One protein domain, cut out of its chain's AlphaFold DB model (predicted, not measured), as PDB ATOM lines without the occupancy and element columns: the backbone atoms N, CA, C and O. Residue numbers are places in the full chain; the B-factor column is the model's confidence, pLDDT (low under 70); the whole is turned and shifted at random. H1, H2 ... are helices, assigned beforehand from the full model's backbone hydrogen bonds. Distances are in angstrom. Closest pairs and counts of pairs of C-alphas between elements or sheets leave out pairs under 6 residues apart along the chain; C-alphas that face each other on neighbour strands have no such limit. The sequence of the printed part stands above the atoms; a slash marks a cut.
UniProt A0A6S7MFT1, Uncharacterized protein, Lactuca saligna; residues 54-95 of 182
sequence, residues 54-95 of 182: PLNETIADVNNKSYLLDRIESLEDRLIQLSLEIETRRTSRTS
ATOM      1  N   PRO A  54      69.395 113.246  18.199       53.69
ATOM      2  CA  PRO A  54      70.384 113.208  19.256       53.69
ATOM      3  C   PRO A  54      70.823 111.757  19.436       53.69
ATOM      4  O   PRO A  54      69.984 110.871  19.592       53.69
ATOM      5  N   LEU A  55      72.132 111.493  19.394       55.28
ATOM      6  CA  LEU A  55      72.677 110.142  19.596       55.28
ATOM      7  C   LEU A  55      72.098 109.496  20.874       55.28
ATOM      8  O   LEU A  55      71.938 108.288  20.973       55.28
ATOM      9  N   ASN A  56      71.700 110.335  21.825       56.03
ATOM     10  CA  ASN A  56      71.093 109.968  23.093       56.03
ATOM     11  C   ASN A  56      69.704 109.306  22.955       56.03
ATOM     12  O   ASN A  56      69.388 108.436  23.758       56.03
ATOM     13  N   GLU A  57      68.894 109.657  21.950       55.62
ATOM     14  CA  GLU A  57      67.589 109.012  21.694       55.62
ATOM     15  C   GLU A  57      67.754 107.677  20.964       55.62
ATOM     16  O   GLU A  57      67.109 106.694  21.317       55.62
ATOM     17  N   THR A  58      68.713 107.582  20.039       56.00
ATOM     18  CA  THR A  58      69.049 106.296  19.399       56.00
ATOM     19  C   THR A  58      69.700 105.309  20.369       56.00
ATOM     20  O   THR A  58      69.470 104.110  20.254       56.00
ATOM     21  N   ILE A  59      70.459 105.782  21.365       57.97
ATOM     22  CA  ILE A  59      70.977 104.929  22.446       57.97
ATOM     23  C   ILE A  59      69.845 104.445  23.365       57.97
ATOM     24  O   ILE A  59      69.876 103.296  23.799       57.97
ATOM     25  N   ALA A  60      68.837 105.276  23.650       59.50
ATOM     26  CA  ALA A  60      67.708 104.873  24.491       59.50
ATOM     27  C   ALA A  60      66.912 103.714  23.863       59.50
ATOM     28  O   ALA A  60      66.606 102.744  24.555       59.50
ATOM     29  N   ASP A  61      66.677 103.758  22.549       58.38
ATOM     30  CA  ASP A  61      66.006 102.674  21.822       58.38
ATOM     31  C   ASP A  61      66.881 101.415  21.685       58.38
ATOM     32  O   ASP A  61      66.372 100.298  21.742       58.38
ATOM     33  N   VAL A  62      68.209 101.564  21.575       59.75
ATOM     34  CA  VAL A  62      69.163 100.434  21.553       59.75
ATOM     35  C   VAL A  62      69.320  99.780  22.932       59.75
ATOM     36  O   VAL A  62      69.579  98.583  23.020       59.75
ATOM     37  N   ASN A  63      69.112 100.522  24.019       64.25
ATOM     38  CA  ASN A  63      69.143  99.968  25.375       64.25
ATOM     39  C   ASN A  63      67.856  99.212  25.743       64.25
ATOM     40  O   ASN A  63      67.831  98.465  26.726       64.25
ATOM     41  N   ASN A  64      66.794  99.354  24.946       77.25
ATOM     42  CA  ASN A  64      65.558  98.607  25.119       77.25
ATOM     43  C   ASN A  64      65.709  97.214  24.493       77.25
ATOM     44  O   ASN A  64      65.446  96.996  23.313       77.25
ATOM     45  N   LYS A  65      66.115  96.240  25.317       85.00
ATOM     46  CA  LYS A  65      66.269  94.827  24.926       85.00
ATOM     47  C   LYS A  65      65.046  94.270  24.182       85.00
ATOM     48  O   LYS A  65      65.221  93.487  23.258       85.00
ATOM     49  N   SER A  66      63.831  94.667  24.564       86.12
ATOM     50  CA  SER A  66      62.596  94.252  23.884       86.12
ATOM     51  C   SER A  66      62.517  94.780  22.452       86.12
ATOM     52  O   SER A  66      62.299  93.999  21.541       86.12
ATOM     53  N   TYR A  67      62.805  96.067  22.234       89.38
ATOM     54  CA  TYR A  67      62.802  96.670  20.898       89.38
ATOM     55  C   TYR A  67      63.800  95.988  19.956       89.38
ATOM     56  O   TYR A  67      63.504  95.768  18.782       89.38
ATOM     57  N   LEU A  68      64.986  95.635  20.462       90.50
ATOM     58  CA  LEU A  68      65.966  94.895  19.670       90.50
ATOM     59  C   LEU A  68      65.451  93.511  19.268       90.50
ATOM     60  O   LEU A  68      65.642  93.125  18.119       90.50
ATOM     61  N   LEU A  69      64.794  92.791  20.181       94.31
ATOM     62  CA  LEU A  69      64.211  91.481  19.888       94.31
ATOM     63  C   LEU A  69      63.067  91.588  18.874       94.31
ATOM     64  O   LEU A  69      63.119  90.899  17.861       94.31
ATOM     65  N   ASP A  70      62.130  92.518  19.065       94.12
ATOM     66  CA  ASP A  70      61.014  92.752  18.136       94.12
ATOM     67  C   ASP A  70      61.526  93.133  16.732       94.12
ATOM     68  O   ASP A  70      60.995  92.725  15.696       94.12
ATOM     69  N   ARG A  71      62.608  93.923  16.674       95.50
ATOM     70  CA  ARG A  71      63.248  94.298  15.411       95.50
ATOM     71  C   ARG A  71      63.967  93.122  14.754       95.50
ATOM     72  O   ARG A  71      63.969  93.059  13.525       95.50
ATOM     73  N   ILE A  72      64.594  92.238  15.529       96.12
ATOM     74  CA  ILE A  72      65.216  91.010  15.013       96.12
ATOM     75  C   ILE A  72      64.136  90.095  14.434       96.12
ATOM     76  O   ILE A  72      64.252  89.727  13.270       96.12
ATOM     77  N   GLU A  73      63.057  89.837  15.174       97.06
ATOM     78  CA  GLU A  73      61.920  89.021  14.725       97.06
ATOM     79  C   GLU A  73      61.333  89.560  13.411       97.06
ATOM     80  O   GLU A  73      61.239  88.845  12.414       97.06
ATOM     81  N   SER A  74      61.074  90.871  13.334       97.56
ATOM     82  CA  SER A  74      60.584  91.505  12.103       97.56
ATOM     83  C   SER A  74      61.543  91.355  10.910       97.56
ATOM     84  O   SER A  74      61.110  91.290   9.754       97.56
ATOM     85  N   LEU A  75      62.856  91.338  11.154       98.06
ATOM     86  CA  LEU A  75      63.850  91.126  10.102       98.06
ATOM     87  C   LEU A  75      63.918  89.660   9.666       98.06
ATOM     88  O   LEU A  75      64.066  89.412   8.467       98.06
ATOM     89  N   GLU A  76      63.788  88.718  10.597       97.81
ATOM     90  CA  GLU A  76      63.731  87.279  10.322       97.81
ATOM     91  C   GLU A  76      62.500  86.930   9.476       97.81
ATOM     92  O   GLU A  76      62.643  86.321   8.413       97.81
ATOM     93  N   ASP A  77      61.319  87.431   9.846       98.19
ATOM     94  CA  ASP A  77      60.078  87.237   9.087       98.19
ATOM     95  C   ASP A  77      60.191  87.752   7.649       98.19
ATOM     96  O   ASP A  77      59.857  87.062   6.679       98.19
ATOM     97  N   ARG A  78      60.717  88.971   7.482       98.19
ATOM     98  CA  ARG A  78      60.916  89.570   6.156       98.19
ATOM     99  C   ARG A  78      61.922  88.788   5.323       98.19
ATOM    100  O   ARG A  78      61.759  88.702   4.106       98.19
ATOM    101  N   LEU A  79      62.963  88.237   5.946       98.19
ATOM    102  CA  LEU A  79      63.951  87.412   5.258       98.19
ATOM    103  C   LEU A  79      63.322  86.110   4.755       98.19
ATOM    104  O   LEU A  79      63.522  85.755   3.591       98.19
ATOM    105  N   ILE A  80      62.527  85.440   5.594       97.88
ATOM    106  CA  ILE A  80      61.784  84.232   5.218       97.88
ATOM    107  C   ILE A  80      60.850  84.549   4.046       97.88
ATOM    108  O   ILE A  80      60.916  83.881   3.011       97.88
ATOM    109  N   GLN A  81      60.059  85.619   4.151       97.81
ATOM    110  CA  GLN A  81      59.136  86.042   3.099       97.81
ATOM    111  C   GLN A  81      59.856  86.318   1.772       97.81
ATOM    112  O   GLN A  81      59.431  85.823   0.730       97.81
ATOM    113  N   LEU A  82      60.964  87.064   1.800       97.56
ATOM    114  CA  LEU A  82      61.747  87.363   0.598       97.56
ATOM    115  C   LEU A  82      62.383  86.108   0.001       97.56
ATOM    116  O   LEU A  82      62.407  85.965  -1.219       97.56
ATOM    117  N   SER A  83      62.886  85.189   0.826       95.56
ATOM    118  CA  SER A  83      63.454  83.931   0.332       95.56
ATOM    119  C   SER A  83      62.410  83.103  -0.426       95.56
ATOM    120  O   SER A  83      62.686  82.634  -1.533       95.56
ATOM    121  N   LEU A  84      61.185  83.028   0.103       96.25
ATOM    122  CA  LEU A  84      60.062  82.350  -0.536       96.25
ATOM    123  C   LEU A  84      59.601  83.085  -1.802       96.25
ATOM    124  O   LEU A  84      59.325  82.456  -2.822       96.25
ATOM    125  N   GLU A  85      59.548  84.417  -1.776       95.50
ATOM    126  CA  GLU A  85      59.204  85.227  -2.948       95.50
ATOM    127  C   GLU A  85      60.217  85.030  -4.087       95.50
ATOM    128  O   GLU A  85      59.853  84.897  -5.255       95.50
ATOM    129  N   ILE A  86      61.508  84.974  -3.765       95.25
ATOM    130  CA  ILE A  86      62.548  84.712  -4.758       95.25
ATOM    131  C   ILE A  86      62.382  83.298  -5.330       95.25
ATOM    132  O   ILE A  86      62.466  83.129  -6.547       95.25
ATOM    133  N   GLU A  87      62.127  82.297  -4.488       92.44
ATOM    134  CA  GLU A  87      61.967  80.912  -4.935       92.44
ATOM    135  C   GLU A  87      60.721  80.729  -5.814       92.44
ATOM    136  O   GLU A  87      60.798  80.160  -6.900       92.44
ATOM    137  N   THR A  88      59.593  81.326  -5.432       90.50
ATOM    138  CA  THR A  88      58.364  81.334  -6.245       90.50
ATOM    139  C   THR A  88      58.539  82.072  -7.575       90.50
ATOM    140  O   THR A  88      58.037  81.622  -8.608       90.50
ATOM    141  N   ARG A  89      59.301  83.174  -7.610       87.12
ATOM    142  CA  ARG A  89      59.662  83.859  -8.866       87.12
ATOM    143  C   ARG A  89      60.573  83.003  -9.751       87.12
ATOM    144  O   ARG A  89      60.498  83.127 -10.974       87.12
ATOM    145  N   ARG A  90      61.430  82.152  -9.174       81.75
ATOM    146  CA  ARG A  90      62.255  81.197  -9.936       81.75
ATOM    147  C   ARG A  90      61.403  80.086 -10.537       81.75
ATOM    148  O   ARG A  90      61.492  79.887 -11.745       81.75
ATOM    149  N   THR A  91      60.546  79.439  -9.746       74.06
ATOM    150  CA  THR A  91      59.671  78.353 -10.223       74.06
ATOM    151  C   THR A  91      58.643  78.830 -11.251       74.06
ATOM    152  O   THR A  91      58.333  78.108 -12.195       74.06
ATOM    153  N   SER A  92      58.172  80.075 -11.136       62.84
ATOM    154  CA  SER A  92      57.249  80.686 -12.105       62.84
ATOM    155  C   SER A  92      57.916  81.074 -13.431       62.84
ATOM    156  O   SER A  92      57.235  81.224 -14.439       62.84
ATOM    157  N   ARG A  93      59.244  81.261 -13.459       57.00
ATOM    158  CA  ARG A  93      59.992  81.563 -14.695       57.00
ATOM    159  C   ARG A  93      60.411  80.307 -15.455       57.00
ATOM    160  O   ARG A  93      60.618  80.390 -16.662       57.00
ATOM    161  N   THR A  94      60.533  79.163 -14.786       55.53
ATOM    162  CA  THR A  94      60.850  77.877 -15.430       55.53
ATOM    163  C   THR A  94      59.643  77.209 -16.086       55.53
ATOM    164  O   THR A  94      59.827  76.368 -16.962       55.53
ATOM    165  N   SER A  95      58.411  77.593 -15.740       52.66
ATOM    166  CA  SER A  95      57.193  77.020 -16.328       52.66
ATOM    167  C   SER A  95      56.812  77.589 -17.704       52.66
ATOM    168  O   SER A  95      55.944  77.025 -18.362       52.66
TER     169      SER A  95
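Overview. This is residues 54 to 95 of the 182 residues of an uncharacterized protein of Lactuca saligna (UniProt A0A6S7MFT1). A short helix, H1, meets the near end of a long helix, H2, at a corner, so the two make an L whose long arm is H2. Nothing folds back on either arm, and residues 54 to 95 stand free. The printed part has 42 residues, with two named helices in the order H1, H2 and no named strand, and its class is all helix. It is extended, with a radius of gyration of the C-alphas of 16.9 A, and spans 53 by 19 by 5 A.

Arrangement. Start with H1, residues 55 to 63, and go on through a tight link of one residue, Asn 64, to H2, residues 65 to 94. The two are close but not clearly touching; look at their closest C-alphas, those of Val 62 and Leu 68, 6.7 A apart. Their lines are about perpendicular, at 81 degrees. In H1 and H2 every O i to N i+4 pair is within hydrogen-bond range.

Along the chain. Find C-alpha 55 at (72.677, 110.142, 19.596); from there H1 runs 12.2 A to C-alpha 63. Then find C-alpha 65 at (66.269, 94.827, 24.926), from which H2 runs 44.1 A to C-alpha 94 at (60.850, 77.877, -15.430).

Size, cuts and confidence. The two C-alphas farthest apart, those of Asn 56 and Ser 95, are 53.2 A from each other. The printed part has no cut. In the B-factor column, find pLDDT under 70 at residues 54 to 63 and 92 to 95.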